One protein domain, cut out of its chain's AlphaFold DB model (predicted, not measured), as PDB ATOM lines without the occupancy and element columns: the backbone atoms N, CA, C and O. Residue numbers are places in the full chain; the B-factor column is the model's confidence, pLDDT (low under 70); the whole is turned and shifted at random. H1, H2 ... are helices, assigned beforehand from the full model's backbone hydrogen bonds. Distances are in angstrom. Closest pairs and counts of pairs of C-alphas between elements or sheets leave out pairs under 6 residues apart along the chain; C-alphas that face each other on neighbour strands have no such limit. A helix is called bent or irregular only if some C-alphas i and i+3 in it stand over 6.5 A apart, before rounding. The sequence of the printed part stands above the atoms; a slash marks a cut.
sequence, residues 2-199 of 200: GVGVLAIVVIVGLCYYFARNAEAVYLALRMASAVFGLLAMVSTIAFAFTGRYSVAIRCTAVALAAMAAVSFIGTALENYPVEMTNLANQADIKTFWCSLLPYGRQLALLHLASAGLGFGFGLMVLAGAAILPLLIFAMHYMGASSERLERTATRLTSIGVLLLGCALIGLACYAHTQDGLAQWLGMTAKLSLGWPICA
ATOM      1  N   GLY A   2      47.000 131.710 156.684       63.84
ATOM      2  CA  GLY A   2      47.560 133.072 156.543       63.84
ATOM      3  C   GLY A   2      48.749 133.431 157.455       63.84
ATOM      4  O   GLY A   2      49.696 134.054 156.991       63.84
ATOM      5  N   VAL A   3      48.759 132.989 158.719       70.62
ATOM      6  CA  VAL A   3      49.830 133.337 159.683       70.62
ATOM      7  C   VAL A   3      51.185 132.712 159.316       70.62
ATOM      8  O   VAL A   3      52.217 133.362 159.440       70.62
ATOM      9  N   GLY A   4      51.193 131.473 158.814       73.62
ATOM     10  CA  GLY A   4      52.432 130.795 158.410       73.62
ATOM     11  C   GLY A   4      53.069 131.422 157.168       73.62
ATOM     12  O   GLY A   4      54.282 131.611 157.122       73.62
ATOM     13  N   VAL A   5      52.246 131.818 156.192       77.19
ATOM     14  CA  VAL A   5      52.715 132.538 154.997       77.19
ATOM     15  C   VAL A   5      53.268 133.912 155.378       77.19
ATOM     16  O   VAL A   5      54.328 134.292 154.890       77.19
ATOM     17  N   LEU A   6      52.609 134.624 156.300       81.94
ATOM     18  CA  LEU A   6      53.098 135.906 156.807       81.94
ATOM     19  C   LEU A   6      54.471 135.768 157.484       81.94
ATOM     20  O   LEU A   6      55.379 136.533 157.174       81.94
ATOM     21  N   ALA A   7      54.651 134.769 158.354       82.44
ATOM     22  CA  ALA A   7      55.931 134.517 159.017       82.44
ATOM     23  C   ALA A   7      57.058 134.230 158.010       82.44
ATOM     24  O   ALA A   7      58.157 134.765 158.142       82.44
ATOM     25  N   ILE A   8      56.768 133.449 156.967       84.12
ATOM     26  CA  ILE A   8      57.706 133.176 155.873       84.12
ATOM     27  C   ILE A   8      58.108 134.468 155.155       84.12
ATOM     28  O   ILE A   8      59.297 134.714 154.972       84.12
ATOM     29  N   VAL A   9      57.144 135.314 154.782       85.69
ATOM     30  CA  VAL A   9      57.422 136.590 154.102       85.69
ATOM     31  C   VAL A   9      58.278 137.508 154.977       85.69
ATOM     32  O   VAL A   9      59.219 138.116 154.473       85.69
ATOM     33  N   VAL A  10      58.010 137.566 156.285       89.06
ATOM     34  CA  VAL A  10      58.814 138.350 157.236       89.06
ATOM     35  C   VAL A  10      60.248 137.829 157.304       89.06
ATOM     36  O   VAL A  10      61.177 138.621 157.198       89.06
ATOM     37  N   ILE A  11      60.451 136.513 157.418       90.50
ATOM     38  CA  ILE A  11      61.795 135.914 157.447       90.50
ATOM     39  C   ILE A  11      62.556 136.228 156.156       90.50
ATOM     40  O   ILE A  11      63.704 136.656 156.213       90.50
ATOM     41  N   VAL A  12      61.911 136.080 154.996       91.25
ATOM     42  CA  VAL A  12      62.519 136.404 153.698       91.25
ATOM     43  C   VAL A  12      62.880 137.888 153.610       91.25
ATOM     44  O   VAL A  12      63.983 138.227 153.185       91.25
ATOM     45  N   GLY A  13      61.983 138.772 154.051       91.81
ATOM     46  CA  GLY A  13      62.233 140.210 154.108       91.81
ATOM     47  C   GLY A  13      63.396 140.568 155.036       91.81
ATOM     48  O   GLY A  13      64.227 141.400 154.680       91.81
ATOM     49  N   LEU A  14      63.510 139.899 156.184       93.44
ATOM     50  CA  LEU A  14      64.630 140.065 157.108       93.44
ATOM     51  C   LEU A  14      65.945 139.541 156.519       93.44
ATOM     52  O   LEU A  14      66.963 140.210 156.654       93.44
ATOM     53  N   CYS A  15      65.937 138.401 155.823       93.81
ATOM     54  CA  CYS A  15      67.106 137.900 155.099       93.81
ATOM     55  C   CYS A  15      67.546 138.873 154.000       93.81
ATOM     56  O   CYS A  15      68.738 139.122 153.855       93.81
ATOM     57  N   TYR A  16      66.600 139.444 153.250       94.75
ATOM     58  CA  TYR A  16      66.876 140.467 152.242       94.75
ATOM     59  C   TYR A  16      67.475 141.733 152.869       94.75
ATOM     60  O   TYR A  16      68.519 142.212 152.427       94.75
ATOM     61  N   TYR A  17      66.847 142.251 153.930       94.62
ATOM     62  CA  TYR A  17      67.337 143.422 154.655       94.62
ATOM     63  C   TYR A  17      68.739 143.185 155.215       94.62
ATOM     64  O   TYR A  17      69.611 144.043 155.079       94.62
ATOM     65  N   PHE A  18      68.958 142.014 155.812       94.81
ATOM     66  CA  PHE A  18      70.254 141.614 156.327       94.81
ATOM     67  C   PHE A  18      71.288 141.547 155.207       94.81
ATOM     68  O   PHE A  18      72.324 142.185 155.320       94.81
ATOM     69  N   ALA A  19      70.998 140.852 154.104       94.38
ATOM     70  CA  ALA A  19      71.928 140.715 152.986       94.38
ATOM     71  C   ALA A  19      72.336 142.068 152.396       94.38
ATOM     72  O   ALA A  19      73.497 142.270 152.059       94.38
ATOM     73  N   ARG A  20      71.400 143.018 152.330       95.00
ATOM     74  CA  ARG A  20      71.663 144.377 151.852       95.00
ATOM     75  C   ARG A  20      72.545 145.200 152.796       95.00
ATOM     76  O   ARG A  20      73.261 146.083 152.342       95.00
ATOM     77  N   ASN A  21      72.487 144.918 154.096       95.12
ATOM     78  CA  ASN A  21      73.161 145.685 155.145       95.12
ATOM     79  C   ASN A  21      74.168 144.839 155.941       95.12
ATOM     80  O   ASN A  21      74.479 145.189 157.079       95.12
ATOM     81  N   ALA A  22      74.659 143.727 155.384       93.00
ATOM     82  CA  ALA A  22      75.405 142.717 156.137       93.00
ATOM     83  C   ALA A  22      76.641 143.314 156.826       93.00
ATOM     84  O   ALA A  22      76.857 143.086 158.015       93.00
ATOM     85  N   GLU A  23      77.386 144.155 156.105       93.44
ATOM     86  CA  GLU A  23      78.538 144.881 156.638       93.44
ATOM     87  C   GLU A  23      78.153 145.802 157.797       93.44
ATOM     88  O   GLU A  23      78.721 145.697 158.881       93.44
ATOM     89  N   ALA A  24      77.140 146.653 157.613       94.38
ATOM     90  CA  ALA A  24      76.697 147.586 158.644       94.38
ATOM     91  C   ALA A  24      76.182 146.861 159.899       94.38
ATOM     92  O   ALA A  24      76.509 147.254 161.021       94.38
ATOM     93  N   VAL A  25      75.408 145.785 159.726       94.62
ATOM     94  CA  VAL A  25      74.864 144.995 160.837       94.62
ATOM     95  C   VAL A  25      75.983 144.290 161.598       94.62
ATOM     96  O   VAL A  25      76.044 144.396 162.824       94.62
ATOM     97  N   TYR A  26      76.895 143.606 160.904       94.62
ATOM     98  CA  TYR A  26      78.005 142.929 161.571       94.62
ATOM     99  C   TYR A  26      78.987 143.903 162.209       94.62
ATOM    100  O   TYR A  26      79.439 143.652 163.326       94.62
ATOM    101  N   LEU A  27      79.272 145.041 161.577       94.75
ATOM    102  CA  LEU A  27      80.107 146.079 162.170       94.75
ATOM    103  C   LEU A  27      79.469 146.628 163.452       94.75
ATOM    104  O   LEU A  27      80.144 146.715 164.477       94.75
ATOM    105  N   ALA A  28      78.165 146.922 163.437       94.31
ATOM    106  CA  ALA A  28      77.442 147.376 164.622       94.31
ATOM    107  C   ALA A  28      77.478 146.332 165.751       94.31
ATOM    108  O   ALA A  28      77.784 146.674 166.894       94.31
ATOM    109  N   LEU A  29      77.240 145.054 165.438       94.88
ATOM    110  CA  LEU A  29      77.314 143.959 166.412       94.88
ATOM    111  C   LEU A  29      78.731 143.771 166.966       94.88
ATOM    112  O   LEU A  29      78.897 143.550 168.168       94.88
ATOM    113  N   ARG A  30      79.761 143.894 166.123       94.88
ATOM    114  CA  ARG A  30      81.168 143.798 166.530       94.88
ATOM    115  C   ARG A  30      81.549 144.937 167.469       94.88
ATOM    116  O   ARG A  30      82.154 144.686 168.508       94.88
ATOM    117  N   MET A  31      81.148 146.166 167.144       94.38
ATOM    118  CA  MET A  31      81.389 147.341 167.983       94.38
ATOM    119  C   MET A  31      80.645 147.234 169.318       94.38
ATOM    120  O   MET A  31      81.248 147.445 170.368       94.38
ATOM    121  N   ALA A  32      79.373 146.827 169.304       92.19
ATOM    122  CA  ALA A  32      78.601 146.594 170.523       92.19
ATOM    123  C   ALA A  32      79.249 145.516 171.407       92.19
ATOM    124  O   ALA A  32      79.409 145.719 172.610       92.19
ATOM    125  N   SER A  33      79.696 144.409 170.807       93.06
ATOM    126  CA  SER A  33      80.422 143.347 171.515       93.06
ATOM    127  C   SER A  33      81.712 143.866 172.145       93.06
ATOM    128  O   SER A  33      81.968 143.597 173.313       93.06
ATOM    129  N   ALA A  34      82.508 144.650 171.412       93.69
ATOM    130  CA  ALA A  34      83.748 145.219 171.933       93.69
ATOM    131  C   ALA A  34      83.489 146.160 173.121       93.69
ATOM    132  O   ALA A  34      84.136 146.036 174.160       93.69
ATOM    133  N   VAL A  35      82.499 147.052 173.004       91.81
ATOM    134  CA  VAL A  35      82.114 147.980 174.078       91.81
ATOM    135  C   VAL A  35      81.626 147.219 175.311       91.81
ATOM    136  O   VAL A  35      82.099 147.479 176.417       91.81
ATOM    137  N   PHE A  36      80.726 146.247 175.148       89.56
ATOM    138  CA  PHE A  36      80.231 145.454 176.276       89.56
ATOM    139  C   PHE A  36      81.320 144.582 176.902       89.56
ATOM    140  O   PHE A  36      81.359 144.464 178.126       89.56
ATOM    141  N   GLY A  37      82.235 144.036 176.100       90.88
ATOM    142  CA  GLY A  37      83.400 143.302 176.587       90.88
ATOM    143  C   GLY A  37      84.305 144.173 177.456       90.88
ATOM    144  O   GLY A  37      84.639 143.782 178.573       90.88
ATOM    145  N   LEU A  38      84.626 145.389 177.003       92.00
ATOM    146  CA  LEU A  38      85.426 146.346 177.774       92.00
ATOM    147  C   LEU A  38      84.738 146.750 179.084       92.00
ATOM    148  O   LEU A  38      85.365 146.713 180.143       92.00
ATOM    149  N   LEU A  39      83.444 147.082 179.043       89.69
ATOM    150  CA  LEU A  39      82.676 147.418 180.249       89.69
ATOM    151  C   LEU A  39      82.629 146.252 181.243       89.69
ATOM    152  O   LEU A  39      82.736 146.461 182.455       89.69
ATOM    153  N   ALA A  40      82.510 145.021 180.746       89.38
ATOM    154  CA  ALA A  40      82.543 143.823 181.571       89.38
ATOM    155  C   ALA A  40      83.924 143.614 182.214       89.38
ATOM    156  O   ALA A  40      83.987 143.342 183.410       89.38
ATOM    157  N   MET A  41      85.023 143.829 181.482       90.88
ATOM    158  CA  MET A  41      86.382 143.763 182.042       90.88
ATOM    159  C   MET A  41      86.608 144.809 183.139       90.88
ATOM    160  O   MET A  41      87.109 144.475 184.213       90.88
ATOM    161  N   VAL A  42      86.198 146.061 182.908       89.50
ATOM    162  CA  VAL A  42      86.277 147.129 183.921       89.50
ATOM    163  C   VAL A  42      85.472 146.747 185.165       89.50
ATOM    164  O   VAL A  42      85.962 146.882 186.286       89.50
ATOM    165  N   SER A  43      84.268 146.200 184.971       85.69
ATOM    166  CA  SER A  43      83.426 145.716 186.069       85.69
ATOM    167  C   SER A  43      84.101 144.587 186.847       85.69
ATOM    168  O   SER A  43      84.141 144.637 188.074       85.69
ATOM    169  N   THR A  44      84.690 143.600 186.164       88.25
ATOM    170  CA  THR A  44      85.453 142.521 186.807       88.25
ATOM    171  C   THR A  44      86.529 143.082 187.726       88.25
ATOM    172  O   THR A  44      86.604 142.680 188.886       88.25
ATOM    173  N   ILE A  45      87.334 144.023 187.228       88.69
ATOM    174  CA  ILE A  45      88.434 144.629 187.983       88.69
ATOM    175  C   ILE A  45      87.890 145.371 189.212       88.69
ATOM    176  O   ILE A  45      88.332 145.113 190.332       88.69
ATOM    177  N   ALA A  46      86.880 146.229 189.034       83.44
ATOM    178  CA  ALA A  46      86.279 147.000 190.124       83.44
ATOM    179  C   ALA A  46      85.684 146.107 191.232       83.44
ATOM    180  O   ALA A  46      85.893 146.342 192.426       83.44
ATOM    181  N   PHE A  47      84.973 145.040 190.858       83.19
ATOM    182  CA  PHE A  47      84.369 144.125 191.828       83.19
ATOM    183  C   PHE A  47      85.375 143.163 192.470       83.19
ATOM    184  O   PHE A  47      85.180 142.769 193.620       83.19
ATOM    185  N   ALA A  48      86.468 142.822 191.781       86.69
ATOM    186  CA  ALA A  48      87.562 142.057 192.370       86.69
ATOM    187  C   ALA A  48      88.277 142.859 193.469       86.69
ATOM    188  O   ALA A  48      88.507 142.326 194.555       86.69
ATOM    189  N   PHE A  49      88.549 144.150 193.236       85.56
ATOM    190  CA  PHE A  49      89.187 145.023 194.231       85.56
ATOM    191  C   PHE A  49      88.332 145.268 195.478       85.56
ATOM    192  O   PHE A  49      88.871 145.493 196.557       85.56
ATOM    193  N   THR A  50      87.008 145.184 195.358       77.31
ATOM    194  CA  THR A  50      86.083 145.330 196.494       77.31
ATOM    195  C   THR A  50      85.742 144.007 197.189       77.31
ATOM    196  O   THR A  50      84.845 143.965 198.028       77.31
ATOM    197  N   GLY A  51      86.429 142.909 196.848       79.75
ATOM    198  CA  GLY A  51      86.217 141.587 197.452       79.75
ATOM    199  C   GLY A  51      84.910 140.898 197.037       79.75
ATOM    200  O   GLY A  51      84.561 139.842 197.565       79.75
ATOM    201  N   ARG A  52      84.167 141.450 196.067       77.75
ATOM    202  CA  ARG A  52      82.886 140.913 195.573       77.75
ATOM    203  C   ARG A  52      83.109 139.924 194.424       77.75
ATOM    204  O   ARG A  52      82.614 140.107 193.309       77.75
ATOM    205  N   TYR A  53      83.823 138.835 194.707       83.06
ATOM    206  CA  TYR A  53      84.260 137.859 193.697       83.06
ATOM    207  C   TYR A  53      83.121 137.203 192.907       83.06
ATOM    208  O   TYR A  53      83.282 136.914 191.724       83.06
ATOM    209  N   SER A  54      81.945 137.013 193.511       81.38
ATOM    210  CA  SER A  54      80.790 136.421 192.819       81.38
ATOM    211  C   SER A  54      80.291 137.269 191.644       81.38
ATOM    212  O   SER A  54      79.862 136.718 190.632       81.38
ATOM    213  N   VAL A  55      80.369 138.599 191.756       79.75
ATOM    214  CA  VAL A  55      80.017 139.534 190.677       79.75
ATOM    215  C   VAL A  55      81.158 139.612 189.671       79.75
ATOM    216  O   VAL A  55      80.912 139.521 188.471       79.75
ATOM    217  N   ALA A  56      82.403 139.675 190.154       83.88
ATOM    218  CA  ALA A  56      83.584 139.716 189.299       83.88
ATOM    219  C   ALA A  56      83.642 138.518 188.332       83.88
ATOM    220  O   ALA A  56      83.829 138.710 187.135       83.88
ATOM    221  N   ILE A  57      83.387 137.295 188.815       85.94
ATOM    222  CA  ILE A  57      83.366 136.079 187.983       85.94
ATOM    223  C   ILE A  57      82.296 136.161 186.885       85.94
ATOM    224  O   ILE A  57      82.546 135.777 185.742       85.94
ATOM    225  N   ARG A  58      81.105 136.684 187.204       85.44
ATOM    226  CA  ARG A  58      80.025 136.858 186.218       85.44
ATOM    227  C   ARG A  58      80.420 137.858 185.139       85.44
ATOM    228  O   ARG A  58      80.251 137.568 183.960       85.44
ATOM    229  N   CYS A  59      80.993 138.994 185.528       86.50
ATOM    230  CA  CYS A  59      81.507 139.982 184.585       86.50
ATOM    231  C   CYS A  59      82.621 139.394 183.701       86.50
ATOM    232  O   CYS A  59      82.625 139.637 182.498       86.50
ATOM    233  N   THR A  60      83.484 138.527 184.240       89.69
ATOM    234  CA  THR A  60      84.509 137.832 183.443       89.69
ATOM    235  C   THR A  60      83.885 136.921 182.392       89.69
ATOM    236  O   THR A  60      84.319 136.927 181.244       89.69
ATOM    237  N   ALA A  61      82.840 136.169 182.744       88.94
ATOM    238  CA  ALA A  61      82.128 135.329 181.784       88.94
ATOM    239  C   ALA A  61      81.491 136.159 180.654       88.94
ATOM    240  O   ALA A  61      81.577 135.770 179.489       88.94
ATOM    241  N   VAL A  62      80.925 137.329 180.974       90.50
ATOM    242  CA  VAL A  62      80.406 138.265 179.963       90.50
ATOM    243  C   VAL A  62      81.525 138.792 179.067       90.50
ATOM    244  O   VAL A  62      81.365 138.806 177.849       90.50
ATOM    245  N   ALA A  63      82.665 139.183 179.644       91.81
ATOM    246  CA  ALA A  63      83.817 139.661 178.886       91.81
ATOM    247  C   ALA A  63      84.310 138.601 177.889       91.81
ATOM    248  O   ALA A  63      84.485 138.902 176.710       91.81
ATOM    249  N   LEU A  64      84.452 137.348 178.332       93.12
ATOM    250  CA  LEU A  64      84.865 136.236 177.473       93.12
ATOM    251  C   LEU A  64      83.864 135.978 176.341       93.12
ATOM    252  O   LEU A  64      84.271 135.838 175.188       93.12
ATOM    253  N   ALA A  65      82.562 135.963 176.641       92.94
ATOM    254  CA  ALA A  65      81.524 135.780 175.628       92.94
ATOM    255  C   ALA A  65      81.525 136.922 174.596       92.94
ATOM    256  O   ALA A  65      81.423 136.673 173.397       92.94
ATOM    257  N   ALA A  66      81.701 138.165 175.046       92.75
ATOM    258  CA  ALA A  66      81.787 139.330 174.176       92.75
ATOM    259  C   ALA A  66      83.042 139.302 173.287       92.75
ATOM    260  O   ALA A  66      82.954 139.589 172.096       92.75
ATOM    261  N   MET A  67      84.199 138.899 173.822       92.88
ATOM    262  CA  MET A  67      85.427 138.732 173.032       92.88
ATOM    263  C   MET A  67      85.289 137.624 171.983       92.88
ATOM    264  O   MET A  67      85.688 137.815 170.833       92.88
ATOM    265  N   ALA A  68      84.674 136.492 172.346       93.50
ATOM    266  CA  ALA A  68      84.355 135.436 171.391       93.50
ATOM    267  C   ALA A  68      83.426 135.961 170.285       93.50
ATOM    268  O   ALA A  68      83.714 135.767 169.105       93.50
ATOM    269  N   ALA A  69      82.374 136.705 170.646       93.94
ATOM    270  CA  ALA A  69      81.475 137.330 169.679       93.94
ATOM    271  C   ALA A  69      82.229 138.257 168.712       93.94
ATOM    272  O   ALA A  69      82.050 138.125 167.506       93.94
ATOM    273  N   VAL A  70      83.127 139.130 169.194       95.25
ATOM    274  CA  VAL A  70      83.938 140.015 168.329       95.25
ATOM    275  C   VAL A  70      84.700 139.225 167.262       95.25
ATOM    276  O   VAL A  70      84.677 139.613 166.091       95.25
ATOM    277  N   SER A  71      85.365 138.135 167.655       93.31
ATOM    278  CA  SER A  71      86.150 137.307 166.733       93.31
ATOM    279  C   SER A  71      85.259 136.640 165.686       93.31
ATOM    280  O   SER A  71      85.491 136.799 164.490       93.31
ATOM    281  N   PHE A  72      84.211 135.937 166.122       94.38
ATOM    282  CA  PHE A  72      83.345 135.170 165.225       94.38
ATOM    283  C   PHE A  72      82.454 136.054 164.348       94.38
ATOM    284  O   PHE A  72      82.182 135.682 163.213       94.38
ATOM    285  N   ILE A  73      82.048 137.238 164.817       94.50
ATOM    286  CA  ILE A  73      81.377 138.240 163.976       94.50
ATOM    287  C   ILE A  73      82.323 138.733 162.874       94.50
ATOM    288  O   ILE A  73      81.896 138.872 161.731       94.50
ATOM    289  N   GLY A  74      83.598 138.979 163.199       90.19
ATOM    290  CA  GLY A  74      84.610 139.357 162.209       90.19
ATOM    291  C   GLY A  74      84.755 138.297 161.119       90.19
ATOM    292  O   GLY A  74      84.600 138.605 159.942       90.19
ATOM    293  N   THR A  75      84.934 137.038 161.519       89.50
ATOM    294  CA  THR A  75      85.015 135.903 160.589       89.50
ATOM    295  C   THR A  75      83.726 135.709 159.784       89.50
ATOM    296  O   THR A  75      83.784 135.433 158.590       89.50
ATOM    297  N   ALA A  76      82.554 135.874 160.405       89.94
ATOM    298  CA  ALA A  76      81.265 135.764 159.723       89.94
ATOM    299  C   ALA A  76      81.065 136.858 158.665       89.94
ATOM    300  O   ALA A  76      80.443 136.595 157.638       89.94
ATOM    301  N   LEU A  77      81.584 138.066 158.911       91.31
ATOM    302  CA  LEU A  77      81.567 139.163 157.947       91.31
ATOM    303  C   LEU A  77      82.539 138.910 156.789       91.31
ATOM    304  O   LEU A  77      82.149 139.057 155.636       91.31
ATOM    305  N   GLU A  78      83.774 138.503 157.085       89.31
ATOM    306  CA  GLU A  78      84.803 138.218 156.071       89.31
ATOM    307  C   GLU A  78      84.389 137.088 155.119       89.31
ATOM    308  O   GLU A  78      84.666 137.148 153.925       89.31
ATOM    309  N   ASN A  79      83.678 136.085 155.638       87.44
ATOM    310  CA  ASN A  79      83.203 134.942 154.859       87.44
ATOM    311  C   ASN A  79      81.802 135.144 154.254       87.44
ATOM    312  O   ASN A  79      81.271 134.214 153.640       87.44
ATOM    313  N   TYR A  80      81.170 136.309 154.436       89.81
ATOM    314  CA  TYR A  80      79.837 136.548 153.885       89.81
ATOM    315  C   TYR A  80      79.903 136.656 152.348       89.81
ATOM    316  O   TYR A  80      80.676 137.469 151.835       89.81
ATOM    317  N   PRO A  81      79.096 135.898 151.579       90.69
ATOM    318  CA  PRO A  81      79.196 135.911 150.121       90.69
ATOM    319  C   PRO A  81      78.776 137.259 149.534       90.69
ATOM    320  O   PRO A  81      77.616 137.676 149.642       90.69
ATOM    321  N   VAL A  82      79.709 137.922 148.854       91.06
ATOM    322  CA  VAL A  82      79.491 139.238 148.233       91.06
ATOM    323  C   VAL A  82      78.385 139.175 147.175       91.06
ATOM    324  O   VAL A  82      77.622 140.126 147.002       91.06
ATOM    325  N   GLU A  83      78.224 138.034 146.506       91.62
ATOM    326  CA  GLU A  83      77.183 137.799 145.508       91.62
ATOM    327  C   GLU A  83      75.776 137.936 146.100       91.62
ATOM    328  O   GLU A  83      74.876 138.436 145.424       91.62
ATOM    329  N   MET A  84      75.573 137.555 147.368       91.81
ATOM    330  CA  MET A  84      74.279 137.715 148.040       91.81
ATOM    331  C   MET A  84      73.961 139.187 148.297       91.81
ATOM    332  O   MET A  84      72.821 139.609 148.094       91.81
ATOM    333  N   THR A  85      74.960 139.974 148.698       93.69
ATOM    334  CA  THR A  85      74.830 141.428 148.865       93.69
ATOM    335  C   THR A  85      74.537 142.105 147.527       93.69
ATOM    336  O   THR A  85      73.621 142.921 147.427       93.69
ATOM    337  N   ASN A  86      75.263 141.729 146.471       94.19
ATOM    338  CA  ASN A  86      75.057 142.260 145.123       94.19
ATOM    339  C   ASN A  86      73.650 141.954 144.606       94.19
ATOM    340  O   ASN A  86      72.965 142.855 144.121       94.19
ATOM    341  N   LEU A  87      73.185 140.713 144.778       93.19
ATOM    342  CA  LEU A  87      71.833 140.318 144.402       93.19
ATOM    343  C   LEU A  87      70.779 141.111 145.188       93.19
ATOM    344  O   LEU A  87      69.835 141.613 144.589       93.19
ATOM    345  N   ALA A  88      70.941 141.283 146.504       93.94
ATOM    346  CA  ALA A  88      70.006 142.058 147.327       93.94
ATOM    347  C   ALA A  88      69.952 143.550 146.940       93.94
ATOM    348  O   ALA A  88      68.908 144.188 147.068       93.94
ATOM    349  N   ASN A  89      71.057 144.114 146.449       94.31
ATOM    350  CA  ASN A  89      71.108 145.500 145.980       94.31
ATOM    351  C   ASN A  89      70.446 145.705 144.612       94.31
ATOM    352  O   ASN A  89      69.924 146.787 144.350       94.31
ATOM    353  N   GLN A  90      70.474 144.690 143.747       93.94
ATOM    354  CA  GLN A  90      69.973 144.775 142.369       93.94
ATOM    355  C   GLN A  90      68.538 144.255 142.210       93.94
ATOM    356  O   GLN A  90      67.865 144.599 141.241       93.94
ATOM    357  N   ALA A  91      68.072 143.426 143.143       92.19
ATOM    358  CA  ALA A  91      66.786 142.749 143.076       92.19
ATOM    359  C   ALA A  91      65.789 143.276 144.121       92.19
ATOM    360  O   ALA A  91      66.160 143.771 145.189       92.19
ATOM    361  N   ASP A  92      64.499 143.103 143.835       92.69
ATOM    362  CA  ASP A  92      63.455 143.174 144.853       92.69
ATOM    363  C   ASP A  92      63.469 141.909 145.738       92.69
ATOM    364  O   ASP A  92      64.148 140.921 145.447       92.69
ATOM    365  N   ILE A  93      62.705 141.920 146.834       90.69
ATOM    366  CA  ILE A  93      62.688 140.824 147.823       90.69
ATOM    367  C   ILE A  93      62.348 139.474 147.170       90.69
ATOM    368  O   ILE A  93      62.970 138.454 147.486       90.69
ATOM    369  N   LYS A  94      61.366 139.459 146.256       89.88
ATOM    370  CA  LYS A  94      60.926 138.235 145.575       89.88
ATOM    371  C   LYS A  94      62.023 137.700 144.662       89.88
ATOM    372  O   LYS A  94      62.361 136.520 144.757       89.88
ATOM    373  N   THR A  95      62.602 138.550 143.814       90.50
ATOM    374  CA  THR A  95      63.658 138.136 142.886       90.50
ATOM    375  C   THR A  95      64.908 137.709 143.643       90.50
ATOM    376  O   THR A  95      65.463 136.662 143.316       90.50
ATOM    377  N   PHE A  96      65.296 138.415 144.709       93.06
ATOM    378  CA  PHE A  96      66.390 138.009 145.595       93.06
ATOM    379  C   PHE A  96      66.187 136.581 146.108       93.06
ATOM    380  O   PHE A  96      67.006 135.702 145.851       93.06
ATOM    381  N   TRP A  97      65.065 136.318 146.780       92.06
ATOM    382  CA  TRP A  97      64.842 135.021 147.413       92.06
ATOM    383  C   TRP A  97      64.725 133.881 146.402       92.06
ATOM    384  O   TRP A  97      65.284 132.796 146.597       92.06
ATOM    385  N   CYS A  98      64.007 134.117 145.304       89.88
ATOM    386  CA  CYS A  98      63.753 133.081 144.313       89.88
ATOM    387  C   CYS A  98      64.964 132.796 143.418       89.88
ATOM    388  O   CYS A  98      65.082 131.667 142.948       89.88
ATOM    389  N   SER A  99      65.893 133.747 143.266       90.12
ATOM    390  CA  SER A  99      67.139 133.548 142.509       90.12
ATOM    391  C   SER A  99      68.231 132.838 143.315       90.12
ATOM    392  O   SER A  99      69.167 132.296 142.733       90.12
ATOM    393  N   LEU A 100      68.118 132.793 144.648       89.25
ATOM    394  CA  LEU A 100      69.040 132.024 145.480       89.25
ATOM    395  C   LEU A 100      68.855 130.516 145.272       89.25
ATOM    396  O   LEU A 100      67.742 129.984 145.365       89.25
ATOM    397  N   LEU A 101      69.978 129.816 145.089       88.81
ATOM    398  CA  LEU A 101      70.054 128.360 145.198       88.81
ATOM    399  C   LEU A 101      69.651 127.902 146.616       88.81
ATOM    400  O   LEU A 101      69.760 128.687 147.564       88.81
ATOM    401  N   PRO A 102      69.247 126.629 146.808       87.31
ATOM    402  CA  PRO A 102      68.887 126.102 148.128       87.31
ATOM    403  C   PRO A 102      69.945 126.377 149.202       87.31
ATOM    404  O   PRO A 102      69.603 126.847 150.285       87.31
ATOM    405  N   TYR A 103      71.223 126.189 148.861       88.38
ATOM    406  CA  TYR A 103      72.351 126.509 149.736       88.38
ATOM    407  C   TYR A 103      72.395 127.996 150.130       88.38
ATOM    408  O   TYR A 103      72.500 128.325 151.307       88.38
ATOM    409  N   GLY A 104      72.217 128.910 149.169       90.06
ATOM    410  CA  GLY A 104      72.209 130.354 149.429       90.06
ATOM    411  C   GLY A 104      71.070 130.793 150.354       90.06
ATOM    412  O   GLY A 104      71.263 131.655 151.207       90.06
ATOM    413  N   ARG A 105      69.892 130.160 150.262       89.81
ATOM    414  CA  ARG A 105      68.776 130.417 151.193       89.81
ATOM    415  C   ARG A 105      69.086 129.929 152.606       89.81
ATOM    416  O   ARG A 105      68.790 130.627 153.571       89.81
ATOM    417  N   GLN A 106      69.692 128.749 152.737       90.88
ATOM    418  CA  GLN A 106      70.108 128.215 154.039       90.88
ATOM    419  C   GLN A 106      71.156 129.106 154.703       90.88
ATOM    420  O   GLN A 106      71.073 129.352 155.907       90.88
ATOM    421  N   LEU A 107      72.087 129.631 153.909       91.81
ATOM    422  CA  LEU A 107      73.105 130.566 154.363       91.81
ATOM    423  C   LEU A 107      72.486 131.915 154.773       91.81
ATOM    424  O   LEU A 107      72.783 132.423 155.849       91.81
ATOM    425  N   ALA A 108      71.531 132.446 153.998       91.94
ATOM    426  CA  ALA A 108      70.785 133.657 154.364       91.94
ATOM    427  C   ALA A 108      70.093 133.523 155.732       91.94
ATOM    428  O   ALA A 108      70.121 134.443 156.552       91.94
ATOM    429  N   LEU A 109      69.474 132.364 155.981       92.25
ATOM    430  CA  LEU A 109      68.819 132.054 157.251       92.25
ATOM    431  C   LEU A 109      69.832 131.916 158.391       92.25
ATOM    432  O   LEU A 109      69.563 132.406 159.486       92.25
ATOM    433  N   LEU A 110      70.986 131.289 158.140       93.50
ATOM    434  CA  LEU A 110      72.064 131.152 159.120       93.50
ATOM    435  C   LEU A 110      72.546 132.520 159.598       93.50
ATOM    436  O   LEU A 110      72.627 132.769 160.802       93.50
ATOM    437  N   HIS A 111      72.859 133.422 158.666       94.25
ATOM    438  CA  HIS A 111      73.363 134.749 159.005       94.25
ATOM    439  C   HIS A 111      72.297 135.595 159.704       94.25
ATOM    440  O   HIS A 111      72.600 136.216 160.719       94.25
ATOM    441  N   LEU A 112      71.034 135.535 159.264       93.56
ATOM    442  CA  LEU A 112      69.934 136.200 159.964       93.56
ATOM    443  C   LEU A 112      69.767 135.674 161.401       93.56
ATOM    444  O   LEU A 112      69.662 136.462 162.341       93.56
ATOM    445  N   ALA A 113      69.741 134.351 161.585       92.56
ATOM    446  CA  ALA A 113      69.542 133.734 162.892       92.56
ATOM    447  C   ALA A 113      70.730 133.993 163.829       92.56
ATOM    448  O   ALA A 113      70.533 134.387 164.979       92.56
ATOM    449  N   SER A 114      71.959 133.827 163.337       93.56
ATOM    450  CA  SER A 114      73.172 134.062 164.126       93.56
ATOM    451  C   SER A 114      73.365 135.539 164.462       93.56
ATOM    452  O   SER A 114      73.681 135.842 165.605       93.56
ATOM    453  N   ALA A 115      73.125 136.471 163.536       92.88
ATOM    454  CA  ALA A 115      73.249 137.900 163.817       92.88
ATOM    455  C   ALA A 115      72.112 138.421 164.709       92.88
ATOM    456  O   ALA A 115      72.369 139.170 165.648       92.88
ATOM    457  N   GLY A 116      70.868 138.017 164.444       91.44
ATOM    458  CA  GLY A 116      69.693 138.489 165.178       91.44
ATOM    459  C   GLY A 116      69.531 137.831 166.548       91.44
ATOM    460  O   GLY A 116      69.567 138.508 167.574       91.44
ATOM    461  N   LEU A 117      69.347 136.508 166.574       90.69
ATOM    462  CA  LEU A 117      69.054 135.757 167.802       90.69
ATOM    463  C   LEU A 117      70.322 135.380 168.572       90.69
ATOM    464  O   LEU A 117      70.331 135.404 169.798       90.69
ATOM    465  N   GLY A 118      71.383 135.031 167.852       92.88
ATOM    466  CA  GLY A 118      72.651 134.625 168.440       92.88
ATOM    467  C   GLY A 118      73.401 135.795 169.076       92.88
ATOM    468  O   GLY A 118      73.360 136.004 170.286       92.88
ATOM    469  N   PHE A 119      74.075 136.581 168.241       93.19
ATOM    470  CA  PHE A 119      74.867 137.731 168.654       93.19
ATOM    471  C   PHE A 119      73.994 138.873 169.171       93.19
ATOM    472  O   PHE A 119      74.192 139.302 170.298       93.19
ATOM    473  N   GLY A 120      73.009 139.354 168.408       92.56
ATOM    474  CA  GLY A 120      72.196 140.515 168.788       92.56
ATOM    475  C   GLY A 120      71.459 140.327 170.114       92.56
ATOM    476  O   GLY A 120      71.726 141.033 171.089       92.56
ATOM    477  N   PHE A 121      70.553 139.348 170.177       92.00
ATOM    478  CA  PHE A 121      69.791 139.075 171.395       92.00
ATOM    479  C   PHE A 121      70.683 138.553 172.533       92.00
ATOM    480  O   PHE A 121      70.532 139.005 173.667       92.00
ATOM    481  N   GLY A 122      71.668 137.691 172.246       91.44
ATOM    482  CA  GLY A 122      72.637 137.235 173.247       91.44
ATOM    483  C   GLY A 122      73.408 138.387 173.902       91.44
ATOM    484  O   GLY A 122      73.483 138.457 175.129       91.44
ATOM    485  N   LEU A 123      73.903 139.347 173.116       89.81
ATOM    486  CA  LEU A 123      74.580 140.540 173.630       89.81
ATOM    487  C   LEU A 123      73.641 141.436 174.432       89.81
ATOM    488  O   LEU A 123      74.049 141.924 175.479       89.81
ATOM    489  N   MET A 124      72.393 141.640 173.995       88.81
ATOM    490  CA  MET A 124      71.413 142.407 174.777       88.81
ATOM    491  C   MET A 124      71.166 141.782 176.152       88.81
ATOM    492  O   MET A 124      71.135 142.490 177.160       88.81
ATOM    493  N   VAL A 125      71.023 140.457 176.202       87.81
ATOM    494  CA  VAL A 125      70.847 139.698 177.446       87.81
ATOM    495  C   VAL A 125      72.067 139.874 178.360       87.81
ATOM    496  O   VAL A 125      71.913 140.116 179.559       87.81
ATOM    497  N   LEU A 126      73.281 139.824 177.804       84.75
ATOM    498  CA  LEU A 126      74.519 139.998 178.569       84.75
ATOM    499  C   LEU A 126      74.832 141.458 178.935       84.75
ATOM    500  O   LEU A 126      75.475 141.699 179.957       84.75
ATOM    501  N   ALA A 127      74.351 142.443 178.173       78.75
ATOM    502  CA  ALA A 127      74.568 143.864 178.447       78.75
ATOM    503  C   ALA A 127      74.010 144.258 179.821       78.75
ATOM    504  O   ALA A 127      74.662 144.984 180.573       78.75
ATOM    505  N   GLY A 128      72.855 143.702 180.205       74.81
ATOM    506  CA  GLY A 128      72.295 143.875 181.548       74.81
ATOM    507  C   GLY A 128      73.208 143.336 182.656       74.81
ATOM    508  O   GLY A 128      73.282 143.928 183.731       74.81
ATOM    509  N   ALA A 129      73.959 142.265 182.389       71.44
ATOM    510  CA  ALA A 129      74.914 141.683 183.331       71.44
ATOM    511  C   ALA A 129      76.238 142.459 183.436       71.44
ATOM    512  O   ALA A 129      76.890 142.381 184.475       71.44
ATOM    513  N   ALA A 130      76.622 143.226 182.412       71.06
ATOM    514  CA  ALA A 130      77.824 144.064 182.430       71.06
ATOM    515  C   ALA A 130      77.560 145.489 182.947       71.06
ATOM    516  O   ALA A 130      78.298 145.995 183.788       71.06
ATOM    517  N   ILE A 131      76.502 146.144 182.464       74.88
ATOM    518  CA  ILE A 131      76.262 147.579 182.689       74.88
ATOM    519  C   ILE A 131      75.660 147.838 184.070       74.88
ATOM    520  O   ILE A 131      76.018 148.797 184.753       74.88
ATOM    521  N   LEU A 132      74.725 146.990 184.491       75.94
ATOM    522  CA  LEU A 132      73.921 147.243 185.680       75.94
ATOM    523  C   LEU A 132      74.727 147.161 186.991       75.94
ATOM    524  O   LEU A 132      74.536 148.031 187.843       75.94
ATOM    525  N   PRO A 133      75.667 146.206 187.163       71.25
ATOM    526  CA  PRO A 133      76.574 146.217 188.308       71.25
ATOM    527  C   PRO A 133      77.464 147.464 188.336       71.25
ATOM    528  O   PRO A 133      77.603 148.080 189.390       71.25
ATOM    529  N   LEU A 134      78.014 147.878 187.189       73.62
ATOM    530  CA  LEU A 134      78.857 149.072 187.089       73.62
ATOM    531  C   LEU A 134      78.085 150.344 187.480       73.62
ATOM    532  O   LEU A 134      78.584 151.157 188.254       73.62
ATOM    533  N   LEU A 135      76.848 150.492 186.995       76.19
ATOM    534  CA  LEU A 135      75.967 151.603 187.359       76.19
ATOM    535  C   LEU A 135      75.700 151.639 188.864       76.19
ATOM    536  O   LEU A 135      75.790 152.701 189.475       76.19
ATOM    537  N   ILE A 136      75.398 150.492 189.476       72.88
ATOM    538  CA  ILE A 136      75.184 150.411 190.926       72.88
ATOM    539  C   ILE A 136      76.440 150.791 191.689       72.88
ATOM    540  O   ILE A 136      76.353 151.559 192.642       72.88
ATOM    541  N   PHE A 137      77.593 150.283 191.262       72.56
ATOM    542  CA  PHE A 137      78.868 150.628 191.870       72.56
ATOM    543  C   PHE A 137      79.114 152.141 191.819       72.56
ATOM    544  O   PHE A 137      79.404 152.749 192.848       72.56
ATOM    545  N   ALA A 138      78.901 152.768 190.659       74.38
ATOM    546  CA  ALA A 138      79.029 154.212 190.493       74.38
ATOM    547  C   ALA A 138      78.039 154.993 191.374       74.38
ATOM    548  O   ALA A 138      78.430 155.940 192.051       74.38
ATOM    549  N   MET A 139      76.766 154.588 191.425       74.12
ATOM    550  CA  MET A 139      75.761 155.244 192.272       74.12
ATOM    551  C   MET A 139      76.050 155.095 193.763       74.12
ATOM    552  O   MET A 139      75.813 156.036 194.517       74.12
ATOM    553  N   HIS A 140      76.563 153.945 194.196       73.38
ATOM    554  CA  HIS A 140      76.969 153.737 195.582       73.38
ATOM    555  C   HIS A 140      78.136 154.657 195.955       73.38
ATOM    556  O   HIS A 140      78.093 155.316 196.989       73.38
ATOM    557  N   TYR A 141      79.122 154.789 195.064       70.31
ATOM    558  CA  TYR A 141      80.257 155.692 195.258       70.31
ATOM    559  C   TYR A 141      79.849 157.176 195.272       70.31
ATOM    560  O   TYR A 141      80.445 157.979 195.982       70.31
ATOM    561  N   MET A 142      78.802 157.540 194.526       75.06
ATOM    562  CA  MET A 142      78.218 158.889 194.520       75.06
ATOM    563  C   MET A 142      77.207 159.136 195.658       75.06
ATOM    564  O   MET A 142      76.590 160.197 195.699       75.06
ATOM    565  N   GLY A 143      76.998 158.174 196.569       69.56
ATOM    566  CA  GLY A 143      76.061 158.307 197.694       69.56
ATOM    567  C   GLY A 143      74.572 158.273 197.310       69.56
ATOM    568  O   GLY A 143      73.726 158.651 198.114       69.56
ATOM    569  N   ALA A 144      74.236 157.820 196.099       66.00
ATOM    570  CA  ALA A 144      72.883 157.843 195.529       66.00
ATOM    571  C   ALA A 144      72.196 156.459 195.478       66.00
ATOM    572  O   ALA A 144      71.143 156.305 194.855       66.00
ATOM    573  N   SER A 145      72.782 155.416 196.076       63.56
ATOM    574  CA  SER A 145      72.258 154.047 195.960       63.56
ATOM    575  C   SER A 145      70.992 153.814 196.794       63.56
ATOM    576  O   SER A 145      70.961 154.152 197.975       63.56
ATOM    577  N   SER A 146      69.988 153.140 196.218       64.00
ATOM    578  CA  SER A 146      68.822 152.622 196.951       64.00
ATOM    579  C   SER A 146      68.791 151.088 196.946       64.00
ATOM    580  O   SER A 146      69.055 150.462 195.917       64.00
ATOM    581  N   GLU A 147      68.393 150.465 198.062       66.50
ATOM    582  CA  GLU A 147      68.245 148.997 198.177       66.50
ATOM    583  C   GLU A 147      67.338 148.391 197.090       66.50
ATOM    584  O   GLU A 147      67.499 147.240 196.671       66.50
ATOM    585  N   ARG A 148      66.346 149.161 196.629       63.81
ATOM    586  CA  ARG A 148      65.396 148.741 195.591       63.81
ATOM    587  C   ARG A 148      66.092 148.555 194.240       63.81
ATOM    588  O   ARG A 148      65.737 147.646 193.483       63.81
ATOM    589  N   LEU A 149      67.099 149.379 193.960       62.78
ATOM    590  CA  LEU A 149      67.897 149.315 192.741       62.78
ATOM    591  C   LEU A 149      68.832 148.099 192.749       62.78
ATOM    592  O   LEU A 149      68.890 147.364 191.763       62.78
ATOM    593  N   GLU A 150      69.474 147.818 193.885       64.69
ATOM    594  CA  GLU A 150      70.334 146.638 194.052       64.69
ATOM    595  C   GLU A 150      69.556 145.321 193.922       64.69
ATOM    596  O   GLU A 150      70.005 144.385 193.251       64.69
ATOM    597  N   ARG A 151      68.345 145.247 194.496       65.69
ATOM    598  CA  ARG A 151      67.459 144.076 194.346       65.69
ATOM    599  C   ARG A 151      66.978 143.870 192.909       65.69
ATOM    600  O   ARG A 151      66.863 142.733 192.454       65.69
ATOM    601  N   THR A 152      66.696 144.947 192.180       62.81
ATOM    602  CA  THR A 152      66.264 144.850 190.775       62.81
ATOM    603  C   THR A 152      67.415 144.378 189.890       62.81
ATOM    604  O   THR A 152      67.235 143.515 189.030       62.81
ATOM    605  N   ALA A 153      68.628 144.852 190.159       62.66
ATOM    606  CA  ALA A 153      69.791 144.450 189.391       62.66
ATOM    607  C   ALA A 153      70.268 143.031 189.650       62.66
ATOM    608  O   ALA A 153      70.645 142.331 188.715       62.66
ATOM    609  N   THR A 154      70.207 142.563 190.890       62.91
ATOM    610  CA  THR A 154      70.533 141.166 191.210       62.91
ATOM    611  C   THR A 154      69.580 140.176 190.533       62.91
ATOM    612  O   THR A 154      70.012 139.088 190.153       62.91
ATOM    613  N   ARG A 155      68.315 140.557 190.291       64.44
ATOM    614  CA  ARG A 155      67.363 139.760 189.491       64.44
ATOM    615  C   ARG A 155      67.690 139.767 187.996       64.44
ATOM    616  O   ARG A 155      67.692 138.707 187.376       64.44
ATOM    617  N   LEU A 156      67.998 140.936 187.433       61.16
ATOM    618  CA  LEU A 156      68.360 141.084 186.015       61.16
ATOM    619  C   LEU A 156      69.717 140.444 185.671       61.16
ATOM    620  O   LEU A 156      69.947 140.074 184.527       61.16
ATOM    621  N   THR A 157      70.585 140.242 186.664       66.38
ATOM    622  CA  THR A 157      71.909 139.604 186.529       66.38
ATOM    623  C   THR A 157      71.945 138.166 187.060       66.38
ATOM    624  O   THR A 157      72.983 137.675 187.526       66.38
ATOM    625  N   SER A 158      70.801 137.473 187.030       76.44
ATOM    626  CA  SER A 158      70.729 136.075 187.459       76.44
ATOM    627  C   SER A 158      71.629 135.169 186.608       76.44
ATOM    628  O   SER A 158      71.890 135.433 185.434       76.44
ATOM    629  N   ILE A 159      72.085 134.061 187.197       81.00
ATOM    630  CA  ILE A 159      72.929 133.076 186.501       81.00
ATOM    631  C   ILE A 159      72.210 132.515 185.267       81.00
ATOM    632  O   ILE A 159      72.845 132.315 184.240       81.00
ATOM    633  N   GLY A 160      70.886 132.327 185.332       83.81
ATOM    634  CA  GLY A 160      70.100 131.838 184.196       83.81
ATOM    635  C   GLY A 160      70.137 132.778 182.988       83.81
ATOM    636  O   GLY A 160      70.299 132.318 181.863       83.81
ATOM    637  N   VAL A 161      70.064 134.094 183.217       83.38
ATOM    638  CA  VAL A 161      70.183 135.116 182.158       83.38
ATOM    639  C   VAL A 161      71.574 135.063 181.524       83.38
ATOM    640  O   VAL A 161      71.708 135.097 180.304       83.38
ATOM    641  N   LEU A 162      72.610 134.905 182.349       85.62
ATOM    642  CA  LEU A 162      73.993 134.826 181.887       85.62
ATOM    643  C   LEU A 162      74.250 133.552 181.067       85.62
ATOM    644  O   LEU A 162      74.840 133.623 179.993       85.62
ATOM    645  N   LEU A 163      73.741 132.405 181.525       89.62
ATOM    646  CA  LEU A 163      73.804 131.142 180.786       89.62
ATOM    647  C   LEU A 163      73.065 131.230 179.451       89.62
ATOM    648  O   LEU A 163      73.598 130.774 178.446       89.62
ATOM    649  N   LEU A 164      71.878 131.843 179.421       90.94
ATOM    650  CA  LEU A 164      71.125 132.047 178.185       90.94
ATOM    651  C   LEU A 164      71.909 132.913 177.192       90.94
ATOM    652  O   LEU A 164      72.066 132.520 176.040       90.94
ATOM    653  N   GLY A 165      72.439 134.056 177.634       91.62
ATOM    654  CA  GLY A 165      73.225 134.948 176.778       91.62
ATOM    655  C   GLY A 165      74.488 134.274 176.232       91.62
ATOM    656  O   GLY A 165      74.743 134.318 175.029       91.62
ATOM    657  N   CYS A 166      75.236 133.571 177.088       92.25
ATOM    658  CA  CYS A 166      76.411 132.805 176.671       92.25
ATOM    659  C   CYS A 166      76.051 131.651 175.727       92.25
ATOM    660  O   CYS A 166      76.787 131.406 174.776       92.25
ATOM    661  N   ALA A 167      74.934 130.956 175.954       94.56
ATOM    662  CA  ALA A 167      74.476 129.882 175.077       94.56
ATOM    663  C   ALA A 167      74.080 130.414 173.694       94.56
ATOM    664  O   ALA A 167      74.452 129.815 172.693       94.56
ATOM    665  N   LEU A 168      73.386 131.552 173.620       95.19
ATOM    666  CA  LEU A 168      73.008 132.179 172.350       95.19
ATOM    667  C   LEU A 168      74.233 132.610 171.539       95.19
ATOM    668  O   LEU A 168      74.331 132.274 170.359       95.19
ATOM    669  N   ILE A 169      75.191 133.288 172.178       94.75
ATOM    670  CA  ILE A 169      76.451 133.677 171.530       94.75
ATOM    671  C   ILE A 169      77.258 132.432 171.152       94.75
ATOM    672  O   ILE A 169      77.744 132.341 170.031       94.75
ATOM    673  N   GLY A 170      77.370 131.454 172.050       94.25
ATOM    674  CA  GLY A 170      78.099 130.210 171.812       94.25
ATOM    675  C   GLY A 170      77.527 129.401 170.650       94.25
ATOM    676  O   GLY A 170      78.286 128.944 169.802       94.25
ATOM    677  N   LEU A 171      76.199 129.284 170.557       94.56
ATOM    678  CA  LEU A 171      75.514 128.660 169.423       94.56
ATOM    679  C   LEU A 171      75.758 129.435 168.125       94.56
ATOM    680  O   LEU A 171      75.977 128.814 167.090       94.56
ATOM    681  N   ALA A 172      75.764 130.770 168.174       94.44
ATOM    682  CA  ALA A 172      76.083 131.601 167.016       94.44
ATOM    683  C   ALA A 172      77.522 131.377 166.541       94.44
ATOM    684  O   ALA A 172      77.737 131.130 165.359       94.44
ATOM    685  N   CYS A 173      78.494 131.399 167.459       94.56
ATOM    686  CA  CYS A 173      79.893 131.094 167.165       94.56
ATOM    687  C   CYS A 173      80.036 129.686 166.582       94.56
ATOM    688  O   CYS A 173      80.676 129.511 165.548       94.56
ATOM    689  N   TYR A 174      79.401 128.691 167.208       94.38
ATOM    690  CA  TYR A 174      79.429 127.307 166.745       94.38
ATOM    691  C   TYR A 174      78.879 127.175 165.326       94.38
ATOM    692  O   TYR A 174      79.487 126.497 164.504       94.38
ATOM    693  N   ALA A 175      77.790 127.872 164.999       93.06
ATOM    694  CA  ALA A 175      77.180 127.822 163.674       93.06
ATOM    695  C   ALA A 175      78.088 128.373 162.551       93.06
ATOM    696  O   ALA A 175      77.866 128.057 161.385       93.06
ATOM    697  N   HIS A 176      79.130 129.137 162.904       90.88
ATOM    698  CA  HIS A 176      80.182 129.620 161.996       90.88
ATOM    699  C   HIS A 176      81.452 128.746 161.996       90.88
ATOM    700  O   HIS A 176      82.448 129.099 161.370       90.88
ATOM    701  N   THR A 177      81.439 127.597 162.676       92.19
ATOM    702  CA  THR A 177      82.471 126.552 162.537       92.19
ATOM    703  C   THR A 177      82.109 125.575 161.415       92.19
ATOM    704  O   THR A 177      80.956 125.520 160.988       92.19
ATOM    705  N   GLN A 178      83.071 124.767 160.951       90.50
ATOM    706  CA  GLN A 178      82.820 123.759 159.910       90.50
ATOM    707  C   GLN A 178      81.723 122.763 160.322       90.50
ATOM    708  O   GLN A 178      80.784 122.530 159.559       90.50
ATOM    709  N   ASP A 179      81.801 122.239 161.548       92.69
ATOM    710  CA  ASP A 179      80.829 121.274 162.068       92.69
ATOM    711  C   ASP A 179      79.448 121.904 162.268       92.69
ATOM    712  O   ASP A 179      78.431 121.328 161.874       92.69
ATOM    713  N   GLY A 180      79.394 123.111 162.838       92.25
ATOM    714  CA  GLY A 180      78.124 123.793 163.072       92.25
ATOM    715  C   GLY A 180      77.430 124.211 161.779       92.25
ATOM    716  O   GLY A 180      76.208 124.071 161.673       92.25
ATOM    717  N   LEU A 181      78.189 124.635 160.765       91.00
ATOM    718  CA  LEU A 181      77.653 124.892 159.431       91.00
ATOM    719  C   LEU A 181      77.087 123.604 158.817       91.00
ATOM    720  O   LEU A 181      75.953 123.602 158.341       91.00
ATOM    721  N   ALA A 182      77.825 122.493 158.874       91.81
ATOM    722  CA  ALA A 182      77.350 121.209 158.360       91.81
ATOM    723  C   ALA A 182      76.054 120.757 159.057       91.81
ATOM    724  O   ALA A 182      75.096 120.344 158.396       91.81
ATOM    725  N   GLN A 183      75.980 120.910 160.383       92.38
ATOM    726  CA  GLN A 183      74.778 120.605 161.154       92.38
ATOM    727  C   GLN A 183      73.603 121.513 160.762       92.38
ATOM    728  O   GLN A 183      72.485 121.024 160.575       92.38
ATOM    729  N   TRP A 184      73.836 122.817 160.589       90.94
ATOM    730  CA  TRP A 184      72.814 123.765 160.141       90.94
ATOM    731  C   TRP A 184      72.241 123.390 158.774       90.94
ATOM    732  O   TRP A 184      71.019 123.335 158.598       90.94
ATOM    733  N   LEU A 185      73.111 123.088 157.811       89.44
ATOM    734  CA  LEU A 185      72.715 122.675 156.465       89.44
ATOM    735  C   LEU A 185      71.907 121.371 156.505       89.44
ATOM    736  O   LEU A 185      70.868 121.267 155.851       89.44
ATOM    737  N   GLY A 186      72.315 120.408 157.339       87.31
ATOM    738  CA  GLY A 186      71.579 119.161 157.558       87.31
ATOM    739  C   GLY A 186      70.171 119.384 158.124       87.31
ATOM    740  O   GLY A 186      69.203 118.807 157.623       87.31
ATOM    741  N   MET A 187      70.024 120.265 159.120       86.00
ATOM    742  CA  MET A 187      68.721 120.600 159.717       86.00
ATOM    743  C   MET A 187      67.811 121.362 158.747       86.00
ATOM    744  O   MET A 187      66.600 121.138 158.710       86.00
ATOM    745  N   THR A 188      68.386 122.253 157.942       82.06
ATOM    746  CA  THR A 188      67.635 123.138 157.041       82.06
ATOM    747  C   THR A 188      67.436 122.569 155.637       82.06
ATOM    748  O   THR A 188      66.729 123.169 154.826       82.06
ATOM    749  N   ALA A 189      67.966 121.381 155.334       76.81
ATOM    750  CA  ALA A 189      67.759 120.688 154.058       76.81
ATOM    751  C   ALA A 189      66.270 120.518 153.715       76.81
ATOM    752  O   ALA A 189      65.851 120.785 152.587       76.81
ATOM    753  N   LYS A 190      65.442 120.168 154.708       67.12
ATOM    754  CA  LYS A 190      63.996 119.942 154.528       67.12
ATOM    755  C   LYS A 190      63.179 121.231 154.374       67.12
ATOM    756  O   LYS A 190      62.087 121.185 153.821       67.12
ATOM    757  N   LEU A 191      63.718 122.376 154.800       64.69
ATOM    758  CA  LEU A 191      63.095 123.699 154.645       64.69
ATOM    759  C   LEU A 191      63.221 124.252 153.209       64.69
ATOM    760  O   LEU A 191      62.648 125.291 152.896       64.69
ATOM    761  N   SER A 192      63.961 123.581 152.320       55.16
ATOM    762  CA  SER A 192      64.150 124.006 150.925       55.16
ATOM    763  C   SER A 192      62.978 123.660 149.988       55.16
ATOM    764  O   SER A 192      62.870 124.237 148.904       55.16
ATOM    765  N   LEU A 193      62.076 122.766 150.408       50.62
ATOM    766  CA  LEU A 193      60.962 122.252 149.607       50.62
ATOM    767  C   LEU A 193      59.697 123.103 149.806       50.62
ATOM    768  O   LEU A 193      58.862 122.813 150.654       50.62
ATOM    769  N   GLY A 194      59.559 124.157 148.996       59.00
ATOM    770  CA  GLY A 194      58.298 124.887 148.814       59.00
ATOM    771  C   GLY A 194      58.198 126.208 149.577       59.00
ATOM    772  O   GLY A 194      57.462 126.320 150.552       59.00
ATOM    773  N   TRP A 195      58.891 127.243 149.093       69.31
ATOM    774  CA  TRP A 195      58.669 128.612 149.569       69.31
ATOM    775  C   TRP A 195      57.491 129.229 148.800       69.31
ATOM    776  O   TRP A 195      57.630 129.456 147.595       69.31
ATOM    777  N   PRO A 196      56.353 129.540 149.454       69.38
ATOM    778  CA  PRO A 196      55.155 130.052 148.781       69.38
ATOM    779  C   PRO A 196      55.406 131.377 148.051       69.38
ATOM    780  O   PRO A 196      54.722 131.677 147.083       69.38
ATOM    781  N   ILE A 197      56.433 132.134 148.454       75.12
ATOM    782  CA  ILE A 197      56.834 133.391 147.806       75.12
ATOM    783  C   ILE A 197      57.356 133.195 146.368       75.12
ATOM    784  O   ILE A 197      57.351 134.139 145.579       75.12
ATOM    785  N   CYS A 198      57.790 131.976 146.030       79.19
ATOM    786  CA  CYS A 198      58.267 131.602 144.697       79.19
ATOM    787  C   CYS A 198      57.239 130.799 143.891       79.19
ATOM    788  O   CYS A 198      57.530 130.428 142.754       79.19
ATOM    789  N   ALA A 199      56.055 130.530 144.451       70.06
ATOM    790  CA  ALA A 199      54.936 130.028 143.666       70.06
ATOM    791  C   ALA A 199      54.445 131.144 142.723       70.06
ATOM    792  O   ALA A 199      54.481 132.325 143.085       70.06
TER     793      ALA A 199
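This is residues 2 to 199 of the 200 residues of an uncharacterized protein of Ralstonia solanacearum (UniProt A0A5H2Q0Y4). This is a long bundle of four helices built round H6, which runs nearly the whole length; the hairpin H2 and H3 packs along it and the shorter H8 completes the bundle. At the end where H6 begins, H1 and H9 run crosswise to it, with the short H4 and H5 near H1; toward the other end H7 folds back on H6. The 198 printed residues hold nine named helices, H1 to H9 in order along the chain, and no named strand; the class is all helix. The whole is elongated, 64 by 35 by 29 A, and only just loose, close to compact, with a radius of gyration of the C-alphas of 19.9 A.

The hub is H6, residues 102 to 141, which touches six other helices. With H2, residues 22 to 49, H3, residues 53 to 78, and H8, residues 159 to 175, it makes an up-and-down bundle, in which each helix runs against the one before it in the chain. H2 touches H6 residues 115 to 134 at a shallow tilt of 31 degrees, the same way; the closest C-alphas, those of Ala 40 and Ala 130, are 4.8 A apart. H2 and H3 form a hairpin with a shallow tilt of 20 degrees, opposite ways, and their closest C-alphas, those of Thr 44 and Ala 56, are 4.2 A apart. H3 touches H6 as well, closest at the C-alphas of Cys 59 and Ala 130, 5.9 A. H8 touches H6 residues 110 to 129, opposite ways at a shallow tilt of 32 degrees, only just short of steep, with the C-alphas of Gly 122 and Gly 165 closest at 4.2 A. H8 also touches H3, closest at the C-alphas of Phe 72 and Cys 173, 5.7 A, while H2 and H8 are apart. H7, residues 147 to 156, forms a hairpin with H6, touching its residues 128 to 136; the C-alphas of Leu 132 and Ala 153 are closest at 6.2 A. H1, residues 2 to 20, is about perpendicular to H6 at 79 degrees and touches it with residues 14 to 19 alone, closest at the C-alphas of Cys 15 and Ala 108, 5.7 A. H1 also touches H4, residues 82 to 90, closest at the C-alphas of Ala 19 and Thr 85, 5.1 A, and H5, residues 93 to 99, closest at those of Tyr 16 and Ile 93, 6.1 A. H9, residues 178 to 192, touches H6 residues 102 to 110 at a steep tilt of 59 degrees, with the C-alphas of Pro 102 and Ser 192 closest at 5.9 A. H8 and H9 touch only at the corner, closest at the C-alphas of Ala 175 and Leu 181, 5.2 A. In H1, H2, H4, H5, H7 and H8 every O i to N i+4 pair is within hydrogen-bond range; in H3 it is 21 of 22, in H6 29 of 36, in H9 8 of 11.

H6 measures 56.8 A from C-alpha 102 at (68.887, 126.102, 148.128) to C-alpha 141 at (80.257, 155.692, 195.258). It is neither bent nor irregular, but only just: C-alphas 130 and 133 are 6.4 A apart. H2 measures 40.6 A, H3 37.6 A, H1 27.0 A, H8 23.8 A and H9 20.7 A; H7, H4 and H5 are shorter. H9 is irregular, with C-alphas 187 and 190 7.0 A apart. H1 begins at C-alpha 2 (47.560, 133.072, 156.543), and H9 ends at C-alpha 192 (64.150, 124.006, 150.925).

The two C-alphas farthest apart, those of Gly 143 and Ala 199, are 64.5 A from each other. The printed part has no cut, and the links between successive helices are tight. The mean pLDDT of the printed part is 85.4; it is under 70 at residue 2, residues 143 to 157 and residues 190 to 196.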